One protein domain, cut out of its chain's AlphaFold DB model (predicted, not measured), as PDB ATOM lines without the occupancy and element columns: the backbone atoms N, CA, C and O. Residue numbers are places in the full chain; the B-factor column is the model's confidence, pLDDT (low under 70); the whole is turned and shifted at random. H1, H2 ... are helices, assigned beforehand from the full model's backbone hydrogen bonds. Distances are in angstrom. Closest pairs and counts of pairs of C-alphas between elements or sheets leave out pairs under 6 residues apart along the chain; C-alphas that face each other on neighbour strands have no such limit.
ATOM      1  N   SER A   3      39.158 -34.666  -2.583       74.62
ATOM      2  CA  SER A   3      40.462 -34.160  -3.042       74.62
ATOM      3  C   SER A   3      41.540 -35.239  -3.159       74.62
ATOM      4  O   SER A   3      42.441 -35.108  -3.982       74.62
ATOM      5  N   GLU A   4      41.448 -36.300  -2.357       84.81
ATOM      6  CA  GLU A   4      42.451 -37.369  -2.296       84.81
ATOM      7  C   GLU A   4      42.464 -38.222  -3.573       84.81
ATOM      8  O   GLU A   4      43.511 -38.696  -4.001       84.81
ATOM      9  N   ILE A   5      41.312 -38.333  -4.237       83.88
ATOM     10  CA  ILE A   5      41.124 -39.140  -5.450       83.88
ATOM     11  C   ILE A   5      41.328 -38.289  -6.708       83.88
ATOM     12  O   ILE A   5      41.881 -38.752  -7.705       83.88
ATOM     13  N   LEU A   6      40.934 -37.015  -6.654       90.62
ATOM     14  CA  LEU A   6      41.070 -36.093  -7.780       90.62
ATOM     15  C   LEU A   6      42.505 -35.590  -7.972       90.62
ATOM     16  O   LEU A   6      42.918 -35.375  -9.110       90.62
ATOM     17  N   ALA A   7      43.279 -35.410  -6.896       92.94
ATOM     18  CA  ALA A   7      44.645 -34.898  -6.999       92.94
ATOM     19  C   ALA A   7      45.567 -35.790  -7.862       92.94
ATOM     20  O   ALA A   7      46.223 -35.246  -8.756       92.94
ATOM     21  N   PRO A   8      45.579 -37.131  -7.703       93.19
ATOM     22  CA  PRO A   8      46.317 -38.023  -8.597       93.19
ATOM     23  C   PRO A   8      45.913 -37.891 -10.070       93.19
ATOM     24  O   PRO A   8      46.781 -37.848 -10.936       93.19
ATOM     25  N   LEU A   9      44.611 -37.777 -10.365       94.56
ATOM     26  CA  LEU A   9      44.115 -37.644 -11.737       94.56
ATOM     27  C   LEU A   9      44.561 -36.328 -12.382       94.56
ATOM     28  O   LEU A   9      45.036 -36.317 -13.517       94.56
ATOM     29  N   VAL A  10      44.414 -35.215 -11.660       95.81
ATOM     30  CA  VAL A  10      44.824 -33.893 -12.149       95.81
ATOM     31  C   VAL A  10      46.333 -33.855 -12.391       95.81
ATOM     32  O   VAL A  10      46.759 -33.347 -13.427       95.81
ATOM     33  N   GLY A  11      47.126 -34.430 -11.482       95.81
ATOM     34  CA  GLY A  11      48.578 -34.533 -11.633       95.81
ATOM     35  C   GLY A  11      48.997 -35.400 -12.821       95.81
ATOM     36  O   GLY A  11      49.851 -34.997 -13.606       95.81
ATOM     37  N   ALA A  12      48.366 -36.563 -13.007       96.06
ATOM     38  CA  ALA A  12      48.652 -37.425 -14.150       96.06
ATOM     39  C   ALA A  12      48.277 -36.752 -15.481       96.06
ATOM     40  O   ALA A  12      49.039 -36.800 -16.444       96.06
ATOM     41  N   ARG A  13      47.139 -36.048 -15.521       95.94
ATOM     42  CA  ARG A  13      46.702 -35.296 -16.702       95.94
ATOM     43  C   ARG A  13      47.667 -34.167 -17.054       95.94
ATOM     44  O   ARG A  13      47.989 -34.002 -18.228       95.94
ATOM     45  N   SER A  14      48.081 -33.356 -16.079       96.88
ATOM     46  CA  SER A  14      48.991 -32.235 -16.345       96.88
ATOM     47  C   SER A  14      50.347 -32.727 -16.848       96.88
ATOM     48  O   SER A  14      50.891 -32.148 -17.787       96.88
ATOM     49  N   LEU A  15      50.840 -33.835 -16.294       94.69
ATOM     50  CA  LEU A  15      52.057 -34.501 -16.744       94.69
ATOM     51  C   LEU A  15      51.916 -35.001 -18.191       94.69
ATOM     52  O   LEU A  15      52.756 -34.665 -19.024       94.69
ATOM     53  N   ALA A  16      50.849 -35.738 -18.515       94.25
ATOM     54  CA  ALA A  16      50.617 -36.253 -19.869       94.25
ATOM     55  C   ALA A  16      50.516 -35.133 -20.920       94.25
ATOM     56  O   ALA A  16      51.107 -35.214 -21.998       94.25
ATOM     57  N   VAL A  17      49.822 -34.035 -20.592       96.12
ATOM     58  CA  VAL A  17      49.758 -32.843 -21.452       96.12
ATOM     59  C   VAL A  17      51.152 -32.250 -21.668       96.12
ATOM     60  O   VAL A  17      51.525 -32.002 -22.813       96.12
ATOM     61  N   ALA A  18      51.934 -32.084 -20.599       94.81
ATOM     62  CA  ALA A  18      53.263 -31.493 -20.678       94.81
ATOM     63  C   ALA A  18      54.230 -32.320 -21.541       94.81
ATOM     64  O   ALA A  18      54.912 -31.752 -22.392       94.81
ATOM     65  N   LEU A  19      54.278 -33.650 -21.380       93.94
ATOM     66  CA  LEU A  19      55.185 -34.493 -22.175       93.94
ATOM     67  C   LEU A  19      54.807 -34.522 -23.659       93.94
ATOM     68  O   LEU A  19      55.690 -34.541 -24.520       93.94
ATOM     69  N   ARG A  20      53.504 -34.478 -23.968       90.81
ATOM     70  CA  ARG A  20      53.022 -34.378 -25.349       90.81
ATOM     71  C   ARG A  20      53.404 -33.041 -25.986       90.81
ATOM     72  O   ARG A  20      53.874 -33.025 -27.118       90.81
ATOM     73  N   GLU A  21      53.220 -31.928 -25.277       94.56
ATOM     74  CA  GLU A  21      53.556 -30.585 -25.779       94.56
ATOM     75  C   GLU A  21      55.063 -30.380 -25.960       94.56
ATOM     76  O   GLU A  21      55.489 -29.696 -26.889       94.56
ATOM     77  N   GLN A  22      55.877 -31.007 -25.110       92.25
ATOM     78  CA  GLN A  22      57.336 -30.961 -25.199       92.25
ATOM     79  C   GLN A  22      57.908 -31.855 -26.311       92.25
ATOM     80  O   GLN A  22      59.110 -31.805 -26.563       92.25
ATOM     81  N   GLY A  23      57.077 -32.662 -26.984       89.06
ATOM     82  CA  GLY A  23      57.531 -33.560 -28.046       89.06
ATOM     83  C   GLY A  23      58.482 -34.647 -27.542       89.06
ATOM     84  O   GLY A  23      59.401 -35.032 -28.263       89.06
ATOM     85  N   MET A  24      58.276 -35.115 -26.305       90.56
ATOM     86  CA  MET A  24      59.095 -36.158 -25.679       90.56
ATOM     87  C   MET A  24      59.052 -37.466 -26.469       90.56
ATOM     88  O   MET A  24      58.216 -37.647 -27.359       90.56
ATOM     89  N   SER A  25      59.946 -38.404 -26.155       90.56
ATOM     90  CA  SER A  25      59.958 -39.695 -26.841       90.56
ATOM     91  C   SER A  25      58.626 -40.435 -26.668       90.56
ATOM     92  O   SER A  25      57.909 -40.254 -25.681       90.56
ATOM     93  N   LEU A  26      58.291 -41.312 -27.619       89.31
ATOM     94  CA  LEU A  26      57.033 -42.060 -27.570       89.31
ATOM     95  C   LEU A  26      56.894 -42.899 -26.288       89.31
ATOM     96  O   LEU A  26      55.793 -43.022 -25.767       89.31
ATOM     97  N   GLY A  27      58.000 -43.436 -25.762       87.62
ATOM     98  CA  GLY A  27      57.999 -44.194 -24.508       87.62
ATOM     99  C   GLY A  27      57.690 -43.325 -23.286       87.62
ATOM    100  O   GLY A  27      56.908 -43.726 -22.431       87.62
ATOM    101  N   GLU A  28      58.234 -42.106 -23.219       87.81
ATOM    102  CA  GLU A  28      57.920 -41.155 -22.142       87.81
ATOM    103  C   GLU A  28      56.453 -40.720 -22.193       87.81
ATOM    104  O   GLU A  28      55.765 -40.716 -21.170       87.81
ATOM    105  N   GLN A  29      55.950 -40.428 -23.397       90.75
ATOM    106  CA  GLN A  29      54.534 -40.130 -23.606       90.75
ATOM    107  C   GLN A  29      53.658 -41.319 -23.177       90.75
ATOM    108  O   GLN A  29      52.741 -41.140 -22.377       90.75
ATOM    109  N   ALA A  30      53.983 -42.541 -23.611       90.19
ATOM    110  CA  ALA A  30      53.253 -43.752 -23.235       90.19
ATOM    111  C   ALA A  30      53.244 -43.989 -21.716       90.19
ATOM    112  O   ALA A  30      52.205 -44.322 -21.146       90.19
ATOM    113  N   GLY A  31      54.373 -43.756 -21.039       89.75
ATOM    114  CA  GLY A  31      54.465 -43.846 -19.583       89.75
ATOM    115  C   GLY A  31      53.539 -42.859 -18.866       89.75
ATOM    116  O   GLY A  31      52.872 -43.232 -17.899       89.75
ATOM    117  N   SER A  32      53.448 -41.618 -19.353       92.50
ATOM    118  CA  SER A  32      52.540 -40.616 -18.779       92.50
ATOM    119  C   SER A  32      51.061 -40.910 -18.997       92.50
ATOM    120  O   SER A  32      50.269 -40.762 -18.066       92.50
ATOM    121  N   GLU A  33      50.693 -41.371 -20.191       91.44
ATOM    122  CA  GLU A  33      49.317 -41.753 -20.510       91.44
ATOM    123  C   GLU A  33      48.894 -42.976 -19.680       91.44
ATOM    124  O   GLU A  33      47.782 -43.023 -19.164       91.44
ATOM    125  N   ASN A  34      49.808 -43.913 -19.410       90.88
ATOM    126  CA  ASN A  34      49.540 -45.028 -18.499       90.88
ATOM    127  C   ASN A  34      49.249 -44.570 -17.062       90.88
ATOM    128  O   ASN A  34      48.324 -45.063 -16.416       90.88
ATOM    129  N   ALA A  35      50.025 -43.612 -16.544       91.75
ATOM    130  CA  ALA A  35      49.775 -43.044 -15.220       91.75
ATOM    131  C   ALA A  35      48.391 -42.372 -15.151       91.75
ATOM    132  O   ALA A  35      47.702 -42.475 -14.130       91.75
ATOM    133  N   LEU A  36      47.965 -41.734 -16.247       93.62
ATOM    134  CA  LEU A  36      46.625 -41.172 -16.393       93.62
ATOM    135  C   LEU A  36      45.544 -42.264 -16.398       93.62
ATOM    136  O   LEU A  36      44.600 -42.152 -15.614       93.62
ATOM    137  N   SER A  37      45.700 -43.334 -17.186       92.81
ATOM    138  CA  SER A  37      44.778 -44.482 -17.204       92.81
ATOM    139  C   SER A  37      44.624 -45.122 -15.820       92.81
ATOM    140  O   SER A  37      43.509 -45.377 -15.366       92.81
ATOM    141  N   VAL A  38      45.724 -45.306 -15.080       92.12
ATOM    142  CA  VAL A  38      45.691 -45.842 -13.707       92.12
ATOM    143  C   VAL A  38      44.919 -44.918 -12.760       92.12
ATOM    144  O   VAL A  38      44.091 -45.390 -11.975       92.12
ATOM    145  N   ALA A  39      45.169 -43.607 -12.813       93.62
ATOM    146  CA  ALA A  39      44.445 -42.642 -11.987       93.62
ATOM    147  C   ALA A  39      42.947 -42.606 -12.337       93.62
ATOM    148  O   ALA A  39      42.106 -42.531 -11.439       93.62
ATOM    149  N   LEU A  40      42.612 -42.726 -13.624       93.19
ATOM    150  CA  LEU A  40      41.237 -42.812 -14.094       93.19
ATOM    151  C   LEU A  40      40.546 -44.081 -13.584       93.19
ATOM    152  O   LEU A  40      39.453 -43.989 -13.038       93.19
ATOM    153  N   HIS A  41      41.178 -45.251 -13.683       92.38
ATOM    154  CA  HIS A  41      40.609 -46.502 -13.169       92.38
ATOM    155  C   HIS A  41      40.305 -46.440 -11.672       92.38
ATOM    156  O   HIS A  41      39.251 -46.904 -11.245       92.38
ATOM    157  N   ARG A  42      41.180 -45.815 -10.875       91.88
ATOM    158  CA  ARG A  42      40.927 -45.600  -9.441       91.88
ATOM    159  C   ARG A  42      39.712 -44.708  -9.197       91.88
ATOM    160  O   ARG A  42      38.882 -45.042  -8.359       91.88
ATOM    161  N   LEU A  43      39.586 -43.607  -9.943       91.00
ATOM    162  CA  LEU A  43      38.404 -42.745  -9.867       91.00
ATOM    163  C   LEU A  43      37.129 -43.517 -10.237       91.00
ATOM    164  O   LEU A  43      36.114 -43.394  -9.561       91.00
ATOM    165  N   MET A  44      37.184 -44.318 -11.300       90.31
ATOM    166  CA  MET A  44      36.043 -45.096 -11.784       90.31
ATOM    167  C   MET A  44      35.612 -46.171 -10.781       90.31
ATOM    168  O   MET A  44      34.419 -46.320 -10.532       90.31
ATOM    169  N   PHE A  45      36.571 -46.853 -10.150       89.88
ATOM    170  CA  PHE A  45      36.305 -47.801  -9.069       89.88
ATOM    171  C   PHE A  45      35.587 -47.129  -7.891       89.88
ATOM    172  O   PHE A  45      34.563 -47.619  -7.422       89.88
ATOM    173  N   GLU A  46      36.057 -45.956  -7.464       87.00
ATOM    174  CA  GLU A  46      35.406 -45.203  -6.391       87.00
ATOM    175  C   GLU A  46      33.962 -44.819  -6.755       87.00
ATOM    176  O   GLU A  46      33.045 -44.986  -5.949       87.00
ATOM    177  N   VAL A  47      33.739 -44.322  -7.976       86.88
ATOM    178  CA  VAL A  47      32.398 -43.963  -8.470       86.88
ATOM    179  C   VAL A  47      31.444 -45.162  -8.409       86.88
ATOM    180  O   VAL A  47      30.266 -44.993  -8.096       86.88
ATOM    181  N   GLU A  48      31.940 -46.372  -8.662       84.75
ATOM    182  CA  GLU A  48      31.155 -47.609  -8.592       84.75
ATOM    183  C   GLU A  48      30.885 -48.075  -7.155       84.75
ATOM    184  O   GLU A  48      29.801 -48.603  -6.876       84.75
ATOM    185  N   CYS A  49      31.834 -47.854  -6.243       88.31
ATOM    186  CA  CYS A  49      31.707 -48.190  -4.826       88.31
ATOM    187  C   CYS A  49      30.805 -47.222  -4.044       88.31
ATOM    188  O   CYS A  49      30.301 -47.595  -2.986       88.31
ATOM    189  N   ASN A  50      30.563 -46.003  -4.543       85.88
ATOM    190  CA  ASN A  50      29.751 -44.996  -3.854       85.88
ATOM    191  C   ASN A  50      28.260 -45.070  -4.243       85.88
ATOM    192  O   ASN A  50      27.880 -44.552  -5.296       85.88
ATOM    193  N   PRO A  51      27.363 -45.602  -3.387       78.88
ATOM    194  CA  PRO A  51      25.950 -45.805  -3.730       78.88
ATOM    195  C   PRO A  51      25.194 -44.502  -4.038       78.88
ATOM    196  O   PRO A  51      24.329 -44.489  -4.911       78.88
ATOM    197  N   ASN A  52      25.557 -43.390  -3.392       80.56
ATOM    198  CA  ASN A  52      24.938 -42.082  -3.645       80.56
ATOM    199  C   ASN A  52      25.251 -41.541  -5.050       80.56
ATOM    200  O   ASN A  52      24.426 -40.864  -5.649       80.56
ATOM    201  N   VAL A  53      26.442 -41.847  -5.570       80.19
ATOM    202  CA  VAL A  53      26.935 -41.380  -6.878       80.19
ATOM    203  C   VAL A  53      26.592 -42.385  -7.983       80.19
ATOM    204  O   VAL A  53      26.410 -42.026  -9.146       80.19
ATOM    205  N   LYS A  54      26.434 -43.657  -7.613       77.12
ATOM    206  CA  LYS A  54      26.057 -44.752  -8.507       77.12
ATOM    207  C   LYS A  54      24.704 -44.539  -9.189       77.12
ATOM    208  O   LYS A  54      24.526 -44.953 -10.330       77.12
ATOM    209  N   HIS A  55      23.764 -43.889  -8.507       80.94
ATOM    210  CA  HIS A  55      22.429 -43.611  -9.046       80.94
ATOM    211  C   HIS A  55      22.306 -42.242  -9.729       80.94
ATOM    212  O   HIS A  55      21.254 -41.938 -10.289       80.94
ATOM    213  N   ASP A  56      23.367 -41.431  -9.726       88.12
ATOM    214  CA  ASP A  56      23.364 -40.130 -10.388       88.12
ATOM    215  C   ASP A  56      23.757 -40.258 -11.869       88.12
ATOM    216  O   ASP A  56      24.921 -40.465 -12.233       88.12
ATOM    217  N   TRP A  57      22.769 -40.095 -12.751       87.12
ATOM    218  CA  TRP A  57      22.965 -40.138 -14.200       87.12
ATOM    219  C   TRP A  57      23.964 -39.091 -14.714       87.12
ATOM    220  O   TRP A  57      24.667 -39.354 -15.695       87.12
ATOM    221  N   ALA A  58      24.074 -37.931 -14.055       89.38
ATOM    222  CA  ALA A  58      25.000 -36.874 -14.459       89.38
ATOM    223  C   ALA A  58      26.471 -37.318 -14.372       89.38
ATOM    224  O   ALA A  58      27.315 -36.774 -15.082       89.38
ATOM    225  N   ILE A  59      26.768 -38.328 -13.547       87.38
ATOM    226  CA  ILE A  59      28.117 -38.866 -13.337       87.38
ATOM    227  C   ILE A  59      28.297 -40.201 -14.070       87.38
ATOM    228  O   ILE A  59      29.334 -40.422 -14.699       87.38
ATOM    229  N   GLN A  60      27.278 -41.064 -14.067       89.31
ATOM    230  CA  GLN A  60      27.341 -42.376 -14.724       89.31
ATOM    231  C   GLN A  60      27.546 -42.283 -16.238       89.31
ATOM    232  O   GLN A  60      28.289 -43.078 -16.820       89.31
ATOM    233  N   ARG A  61      26.908 -41.312 -16.901       91.38
ATOM    234  CA  ARG A  61      27.005 -41.197 -18.357       91.38
ATOM    235  C   ARG A  61      28.426 -40.824 -18.824       91.38
ATOM    236  O   ARG A  61      28.966 -41.575 -19.638       91.38
ATOM    237  N   PRO A  62      29.073 -39.758 -18.308       92.31
ATOM    238  CA  PRO A  62      30.476 -39.486 -18.625       92.31
ATOM    239  C   PRO A  62      31.403 -40.651 -18.270       92.31
ATOM    240  O   PRO A  62      32.285 -40.992 -19.049       92.31
ATOM    241  N   ALA A  63      31.180 -41.306 -17.127       90.75
ATOM    242  CA  ALA A  63      31.961 -42.462 -16.700       90.75
ATOM    243  C   ALA A  63      31.944 -43.591 -17.759       90.75
ATOM    244  O   ALA A  63      32.996 -44.112 -18.136       90.75
ATOM    245  N   LEU A  64      30.773 -43.928 -18.308       91.00
ATOM    246  CA  LEU A  64      30.658 -44.925 -19.377       91.00
ATOM    247  C   LEU A  64      31.371 -44.492 -20.669       91.00
ATOM    248  O   LEU A  64      32.065 -45.296 -21.292       91.00
ATOM    249  N   GLU A  65      31.230 -43.227 -21.065       93.94
ATOM    250  CA  GLU A  65      31.907 -42.678 -22.248       93.94
ATOM    251  C   GLU A  65      33.440 -42.720 -22.093       93.94
ATOM    252  O   GLU A  65      34.154 -43.069 -23.042       93.94
ATOM    253  N   LEU A  66      33.955 -42.456 -20.886       94.25
ATOM    254  CA  LEU A  66      35.378 -42.584 -20.570       94.25
ATOM    255  C   LEU A  66      35.846 -44.042 -20.636       94.25
ATOM    256  O   LEU A  66      36.890 -44.293 -21.230       94.25
ATOM    257  N   LYS A  67      35.072 -45.014 -20.128       91.44
ATOM    258  CA  LYS A  67      35.404 -46.450 -20.265       91.44
ATOM    259  C   LYS A  67      35.535 -46.876 -21.725       91.44
ATOM    260  O   LYS A  67      36.485 -47.564 -22.088       91.44
ATOM    261  N   VAL A  68      34.596 -46.458 -22.574       94.69
ATOM    262  CA  VAL A  68      34.656 -46.747 -24.017       94.69
ATOM    263  C   VAL A  68      35.875 -46.076 -24.650       94.69
ATOM    264  O   VAL A  68      36.530 -46.659 -25.514       94.69
ATOM    265  N   THR A  69      36.200 -44.856 -24.224       94.44
ATOM    266  CA  THR A  69      37.390 -44.139 -24.696       94.44
ATOM    267  C   THR A  69      38.674 -44.864 -24.290       94.44
ATOM    268  O   THR A  69      39.539 -45.058 -25.139       94.44
ATOM    269  N   GLU A  70      38.764 -45.360 -23.058       91.75
ATOM    270  CA  GLU A  70      39.905 -46.143 -22.571       91.75
ATOM    271  C   GLU A  70      40.098 -47.427 -23.383       91.75
ATOM    272  O   GLU A  70      41.187 -47.717 -23.872       91.75
ATOM    273  N   GLN A  71      39.011 -48.161 -23.637       91.69
ATOM    274  CA  GLN A  71      39.054 -49.352 -24.488       91.69
ATOM    275  C   GLN A  71      39.554 -49.033 -25.905       91.69
ATOM    276  O   GLN A  71      40.308 -49.814 -26.490       91.69
ATOM    277  N   ARG A  72      39.171 -47.876 -26.460       93.56
ATOM    278  CA  ARG A  72      39.669 -47.413 -27.764       93.56
ATOM    279  C   ARG A  72      41.153 -47.058 -27.720       93.56
ATOM    280  O   ARG A  72      41.852 -47.392 -28.673       93.56
ATOM    281  N   ILE A  73      41.634 -46.422 -26.651       90.06
ATOM    282  CA  ILE A  73      43.057 -46.093 -26.469       90.06
ATOM    283  C   ILE A  73      43.889 -47.377 -26.404       90.06
ATOM    284  O   ILE A  73      44.854 -47.513 -27.155       90.06
ATOM    285  N   ILE A  74      43.468 -48.357 -25.598       88.31
ATOM    286  CA  ILE A  74      44.126 -49.669 -25.500       88.31
ATOM    287  C   ILE A  74      44.166 -50.359 -26.872       88.31
ATOM    288  O   ILE A  74      45.209 -50.856 -27.301       88.31
ATOM    289  N   GLY A  75      43.042 -50.358 -27.597       90.50
ATOM    290  CA  GLY A  75      42.971 -50.907 -28.951       90.50
ATOM    291  C   GLY A  75      43.913 -50.201 -29.932       90.50
ATOM    292  O   GLY A  75      44.626 -50.862 -30.685       90.50
ATOM    293  N   ALA A  76      43.964 -48.868 -29.899       91.31
ATOM    294  CA  ALA A  76      44.842 -48.072 -30.754       91.31
ATOM    295  C   ALA A  76      46.327 -48.331 -30.456       91.31
ATOM    296  O   ALA A  76      47.108 -48.523 -31.387       91.31
ATOM    297  N   ALA A  77      46.702 -48.408 -29.176       89.19
ATOM    298  CA  ALA A  77      48.057 -48.744 -28.747       89.19
ATOM    299  C   ALA A  77      48.486 -50.129 -29.257       89.19
ATOM    300  O   ALA A  77      49.590 -50.290 -29.777       89.19
ATOM    301  N   ARG A  78      47.588 -51.121 -29.188       91.50
ATOM    302  CA  ARG A  78      47.838 -52.465 -29.725       91.50
ATOM    303  C   ARG A  78      48.071 -52.446 -31.234       91.50
ATOM    304  O   ARG A  78      49.094 -52.942 -31.694       91.50
ATOM    305  N   VAL A  79      47.163 -51.829 -31.993       94.75
ATOM    306  CA  VAL A  79      47.270 -51.730 -33.462       94.75
ATOM    307  C   VAL A  79      48.552 -51.003 -33.880       94.75
ATOM    308  O   VAL A  79      49.219 -51.414 -34.836       94.75
ATOM    309  N   TYR A  80      48.926 -49.947 -33.154       93.50
ATOM    310  CA  TYR A  80      50.189 -49.249 -33.363       93.50
ATOM    311  C   TYR A  80      51.386 -50.179 -33.145       93.50
ATOM    312  O   TYR A  80      52.233 -50.297 -34.030       93.50
ATOM    313  N   ASN A  81      51.436 -50.880 -32.010       93.56
ATOM    314  CA  ASN A  81      52.534 -51.783 -31.670       93.56
ATOM    315  C   ASN A  81      52.672 -52.939 -32.663       93.56
ATOM    316  O   ASN A  81      53.792 -53.275 -33.054       93.56
ATOM    317  N   ASP A  82      51.558 -53.508 -33.122       95.31
ATOM    318  CA  ASP A  82      51.554 -54.554 -34.148       95.31
ATOM    319  C   ASP A  82      52.161 -54.036 -35.462       95.31
ATOM    320  O   ASP A  82      53.025 -54.684 -36.065       95.31
ATOM    321  N   SER A  83      51.778 -52.821 -35.869       95.38
ATOM    322  CA  SER A  83      52.278 -52.165 -37.082       95.38
ATOM    323  C   SER A  83      53.762 -51.804 -36.974       95.38
ATOM    324  O   SER A  83      54.554 -52.136 -37.860       95.38
ATOM    325  N   ALA A  84      54.171 -51.181 -35.867       94.69
ATOM    326  CA  ALA A  84      55.560 -50.828 -35.587       94.69
ATOM    327  C   ALA A  84      56.448 -52.079 -35.531       94.69
ATOM    328  O   ALA A  84      57.542 -52.101 -36.095       94.69
ATOM    329  N   THR A  85      55.955 -53.167 -34.939       95.19
ATOM    330  CA  THR A  85      56.656 -54.453 -34.917       95.19
ATOM    331  C   THR A  85      56.825 -55.028 -36.323       95.19
ATOM    332  O   THR A  85      57.909 -55.513 -36.656       95.19
ATOM    333  N   ALA A  86      55.795 -54.966 -37.172       94.88
ATOM    334  CA  ALA A  86      55.894 -55.411 -38.561       94.88
ATOM    335  C   ALA A  86      56.956 -54.613 -39.341       94.88
ATOM    336  O   ALA A  86      57.812 -55.211 -39.999       94.88
ATOM    337  N   VAL A  87      56.970 -53.283 -39.193       94.25
ATOM    338  CA  VAL A  87      57.998 -52.409 -39.785       94.25
ATOM    339  C   VAL A  87      59.390 -52.766 -39.262       94.25
ATOM    340  O   VAL A  87      60.314 -52.976 -40.047       94.25
ATOM    341  N   ASN A  88      59.545 -52.923 -37.948       94.88
ATOM    342  CA  ASN A  88      60.823 -53.258 -37.323       94.88
ATOM    343  C   ASN A  88      61.374 -54.604 -37.802       94.88
ATOM    344  O   ASN A  88      62.578 -54.727 -38.039       94.88
ATOM    345  N   ARG A  89      60.507 -55.606 -37.992       95.31
ATOM    346  CA  ARG A  89      60.894 -56.899 -38.575       95.31
ATOM    347  C   ARG A  89      61.394 -56.736 -40.008       95.31
ATOM    348  O   ARG A  89      62.448 -57.279 -40.336       95.31
ATOM    349  N   LEU A  90      60.696 -55.961 -40.839       94.06
ATOM    350  CA  LEU A  90      61.103 -55.705 -42.226       94.06
ATOM    351  C   LEU A  90      62.460 -54.997 -42.298       94.06
ATOM    352  O   LEU A  90      63.351 -55.471 -43.001       94.06
ATOM    353  N   VAL A  91      62.648 -53.931 -41.514       94.50
ATOM    354  CA  VAL A  91      63.901 -53.155 -41.461       94.50
ATOM    355  C   VAL A  91      65.090 -54.003 -40.985       94.50
ATOM    356  O   VAL A  91      66.220 -53.757 -41.400       94.50
ATOM    357  N   ARG A  92      64.862 -55.020 -40.143       93.94
ATOM    358  CA  ARG A  92      65.912 -55.943 -39.672       93.94
ATOM    359  C   ARG A  92      66.161 -57.137 -40.599       93.94
ATOM    360  O   ARG A  92      67.204 -57.775 -40.490       93.94
ATOM    361  N   SER A  93      65.219 -57.468 -41.479       94.19
ATOM    362  CA  SER A  93      65.315 -58.636 -42.362       94.19
ATOM    363  C   SER A  93      66.274 -58.416 -43.541       94.19
ATOM    364  O   SER A  93      66.528 -57.287 -43.952       94.19
ATOM    365  N   VAL A  94      66.791 -59.494 -44.131       92.50
ATOM    366  CA  VAL A  94      67.568 -59.457 -45.383       92.50
ATOM    367  C   VAL A  94      66.702 -60.060 -46.497       92.50
ATOM    368  O   VAL A  94      66.117 -61.117 -46.266       92.50
ATOM    369  N   PRO A  95      66.584 -59.434 -47.687       88.38
ATOM    370  CA  PRO A  95      67.294 -58.235 -48.158       88.38
ATOM    371  C   PRO A  95      66.598 -56.900 -47.839       88.38
ATOM    372  O   PRO A  95      67.190 -55.843 -48.061       88.38
ATOM    373  N   ALA A  96      65.362 -56.918 -47.330       91.00
ATOM    374  CA  ALA A  96      64.534 -55.715 -47.203       91.00
ATOM    375  C   ALA A  96      65.171 -54.619 -46.333       91.00
ATOM    376  O   ALA A  96      65.071 -53.446 -46.672       91.00
ATOM    377  N   GLY A  97      65.899 -54.976 -45.275       91.94
ATOM    378  CA  GLY A  97      66.628 -54.048 -44.415       91.94
ATOM    379  C   GLY A  97      67.758 -53.297 -45.119       91.94
ATOM    380  O   GLY A  97      68.010 -52.135 -44.806       91.94
ATOM    381  N   PHE A  98      68.410 -53.905 -46.116       92.19
ATOM    382  CA  PHE A  98      69.414 -53.209 -46.929       92.19
ATOM    383  C   PHE A  98      68.758 -52.125 -47.789       92.19
ATOM    384  O   PHE A  98      69.194 -50.974 -47.784       92.19
ATOM    385  N   VAL A  99      67.657 -52.479 -48.456       92.56
ATOM    386  CA  VAL A  99      66.856 -51.533 -49.244       92.56
ATOM    387  C   VAL A  99      66.273 -50.440 -48.346       92.56
ATOM    388  O   VAL A  99      66.373 -49.266 -48.684       92.56
ATOM    389  N   ALA A 100      65.742 -50.800 -47.173       91.69
ATOM    390  CA  ALA A 100      65.206 -49.861 -46.195       91.69
ATOM    391  C   ALA A 100      66.260 -48.831 -45.782       91.69
ATOM    392  O   ALA A 100      65.991 -47.638 -45.838       91.69
ATOM    393  N   ARG A 101      67.487 -49.258 -45.457       91.38
ATOM    394  CA  ARG A 101      68.577 -48.335 -45.100       91.38
ATOM    395  C   ARG A 101      68.965 -47.404 -46.251       91.38
ATOM    396  O   ARG A 101      69.245 -46.239 -45.988       91.38
ATOM    397  N   LEU A 102      68.946 -47.881 -47.500       92.69
ATOM    398  CA  LEU A 102      69.217 -47.051 -48.683       92.69
ATOM    399  C   LEU A 102      68.171 -45.946 -48.886       92.69
ATOM    400  O   LEU A 102      68.531 -44.843 -49.283       92.69
ATOM    401  N   VAL A 103      66.898 -46.220 -48.587       93.44
ATOM    402  CA  VAL A 103      65.810 -45.227 -48.675       93.44
ATOM    403  C   VAL A 103      65.565 -44.472 -47.359       93.44
ATOM    404  O   VAL A 103      64.586 -43.742 -47.242       93.44
ATOM    405  N   GLY A 104      66.437 -44.640 -46.357       90.88
ATOM    406  CA  GLY A 104      66.353 -43.941 -45.069       90.88
ATOM    407  C   GLY A 104      65.368 -44.534 -44.052       90.88
ATOM    408  O   GLY A 104      65.124 -43.920 -43.020       90.88
ATOM    409  N   GLY A 105      64.825 -45.725 -44.296       90.75
ATOM    410  CA  GLY A 105      63.950 -46.445 -43.372       90.75
ATOM    411  C   GLY A 105      64.622 -46.727 -42.025       90.75
ATOM    412  O   GLY A 105      65.744 -47.232 -41.966       90.75
ATOM    413  N   GLN A 106      63.912 -46.405 -40.943       91.62
ATOM    414  CA  GLN A 106      64.352 -46.593 -39.561       91.62
ATOM    415  C   GLN A 106      63.368 -47.472 -38.789       91.62
ATOM    416  O   GLN A 106      62.231 -47.687 -39.210       91.62
ATOM    417  N   GLN A 107      63.822 -47.974 -37.643       92.00
ATOM    418  CA  GLN A 107      62.947 -48.656 -36.699       92.00
ATOM    419  C   GLN A 107      61.958 -47.665 -36.083       92.00
ATOM    420  O   GLN A 107      62.310 -46.529 -35.772       92.00
ATOM    421  N   MET A 108      60.729 -48.123 -35.892       92.50
ATOM    422  CA  MET A 108      59.692 -47.397 -35.181       92.50
ATOM    423  C   MET A 108      59.762 -47.729 -33.686       92.50
ATOM    424  O   MET A 108      59.877 -48.910 -33.337       92.50
ATOM    425  N   PRO A 109      59.699 -46.725 -32.797       91.44
ATOM    426  CA  PRO A 109      59.546 -46.981 -31.371       91.44
ATOM    427  C   PRO A 109      58.219 -47.703 -31.110       91.44
ATOM    428  O   PRO A 109      57.257 -47.533 -31.854       91.44
ATOM    429  N   LEU A 110      58.166 -48.517 -30.060       91.12
ATOM    430  CA  LEU A 110      56.915 -49.111 -29.597       91.12
ATOM    431  C   LEU A 110      56.240 -48.169 -28.599       91.12
ATOM    432  O   LEU A 110      56.902 -47.435 -27.865       91.12
ATOM    433  N   PHE A 111      54.915 -48.210 -28.570       88.75
ATOM    434  CA  PHE A 111      54.114 -47.617 -27.515       88.75
ATOM    435  C   PHE A 111      54.072 -48.602 -26.342       88.75
ATOM    436  O   PHE A 111      53.147 -49.402 -26.199       88.75
ATOM    437  N   GLU A 112      55.121 -48.594 -25.526       77.12
ATOM    438  CA  GLU A 112      55.186 -49.383 -24.295       77.12
ATOM    439  C   GLU A 112      54.756 -48.515 -23.114       77.12
ATOM    440  O   GLU A 112      55.556 -47.909 -22.407       77.12
ATOM    441  N   ALA A 113      53.448 -48.459 -22.901       61.50
ATOM    442  CA  ALA A 113      52.916 -48.243 -21.571       61.50
ATOM    443  C   ALA A 113      53.056 -49.584 -20.849       61.50
ATOM    444  O   ALA A 113      52.526 -50.579 -21.342       61.50
ATOM    445  N   THR A 114      53.767 -49.654 -19.722       49.28
ATOM    446  CA  THR A 114      53.682 -50.821 -18.834       49.28
ATOM    447  C   THR A 114      52.222 -50.968 -18.432       49.28
ATOM    448  O   THR A 114      51.780 -50.314 -17.488       49.28
ATOM    449  N   VAL A 115      51.460 -51.769 -19.178       47.38
ATOM    450  CA  VAL A 115      50.094 -52.125 -18.825       47.38
ATOM    451  C   VAL A 115      50.234 -52.795 -17.474       47.38
ATOM    452  O   VAL A 115      50.758 -53.904 -17.363       47.38
ATOM    453  N   VAL A 116      49.842 -52.081 -16.424       44.69
ATOM    454  CA  VAL A 116      49.542 -52.727 -15.159       44.69
ATOM    455  C   VAL A 116      48.301 -53.533 -15.485       44.69
ATOM    456  O   VAL A 116      47.186 -53.016 -15.428       44.69
ATOM    457  N   GLU A 117      48.498 -54.778 -15.923       43.84
ATOM    458  CA  GLU A 117      47.462 -55.785 -15.814       43.84
ATOM    459  C   GLU A 117      47.164 -55.845 -14.323       43.84
ATOM    460  O   GLU A 117      47.885 -56.460 -13.539       43.84
ATOM    461  N   LEU A 118      46.155 -55.082 -13.903       45.16
ATOM    462  CA  LEU A 118      45.531 -55.307 -12.621       45.16
ATOM    463  C   LEU A 118      45.101 -56.768 -12.687       45.16
ATOM    464  O   LEU A 118      44.314 -57.092 -13.583       45.16
ATOM    465  N   PRO A 119      45.649 -57.652 -11.836       41.34
ATOM    466  CA  PRO A 119      45.212 -59.028 -11.817       41.34
ATOM    467  C   PRO A 119      43.708 -58.978 -11.606       41.34
ATOM    468  O   PRO A 119      43.224 -58.548 -10.558       41.34
ATOM    469  N   VAL A 120      42.968 -59.358 -12.643       48.88
ATOM    470  CA  VAL A 120      41.593 -59.784 -12.481       48.88
ATOM    471  C   VAL A 120      41.721 -60.960 -11.527       48.88
ATOM    472  O   VAL A 120      42.264 -62.002 -11.897       48.88
ATOM    473  N   GLY A 121      41.408 -60.717 -10.253       41.75
ATOM    474  CA  GLY A 121      41.633 -61.691  -9.198       41.75
ATOM    475  C   GLY A 121      41.013 -63.035  -9.595       41.75
ATOM    476  O   GLY A 121      39.987 -63.045 -10.284       41.75
TER     477      GLY A 121
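This is residues 3 to 121 of the 169 residues of the protein "LemA protein" of Rhodococcus sp. OK270 (UniProt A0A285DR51). A long helix, H4, runs most of the length of a rod, and a helical hairpin of H1 and H2 is set beside its first part, with H2 the nearer of the two, running the opposite way to H4 at a shallow tilt of 28 degrees and only loosely packed on it; short H3 lies at one end of the rod, between H2 and H4 along the chain. H5 makes a corner at the far end of H4, and residues 103 to 121, with no named element, fold back from it. The printed part has 119 residues with five named helices, H1 to H5 in chain order, and no named strand; the class is all helix. The whole is loose, with a radius of gyration of the C-alphas of 18.9 A and spans of 63 by 29 by 25 A.

H1, residues 3 to 21, touches H2, residues 26 to 49, as a hairpin, opposite ways at a shallow tilt of 23 degrees; their closest C-alphas, of Ala 12 and Leu 36, are 4.8 A apart. H3, residues 51 to 54, and H2 only just touch, only at the corner, with 3 pairs of C-alphas within 8 A; the closest are Glu 48 and Lys 54, 5.8 A. H4, residues 57 to 92, is close to H2 but not clearly touching, opposite ways at a shallow tilt of 28 degrees, with the C-alphas of Met 44 and Ala 63 closest at 6.9 A. H1 and H4 are apart. H5, residues 96 to 102, touches H4 only at the corner, about perpendicular at 86 degrees; the closest C-alphas, of Val 91 and Gly 97, are 4.1 A apart. Every O i to N i+4 pair is within hydrogen-bond range in H2 and H5, 13 of 15 in H1 and 31 of 32 in H4; H3 is too short for such a pair.

H1 begins at C-alpha 3 (40.462, -34.160, -3.042) and is 26.5 A long; H2 is 34.6 A. H4 measures 52.4 A, and H5 ends at C-alpha 102 (69.217, -47.051, -48.683).

The C-alphas of Asn 52 and Pro 95, the two farthest apart, are 63.5 A apart. The printed part has no cut, and the four links between helices are tight. Residues 113 to 121 have pLDDT under 70.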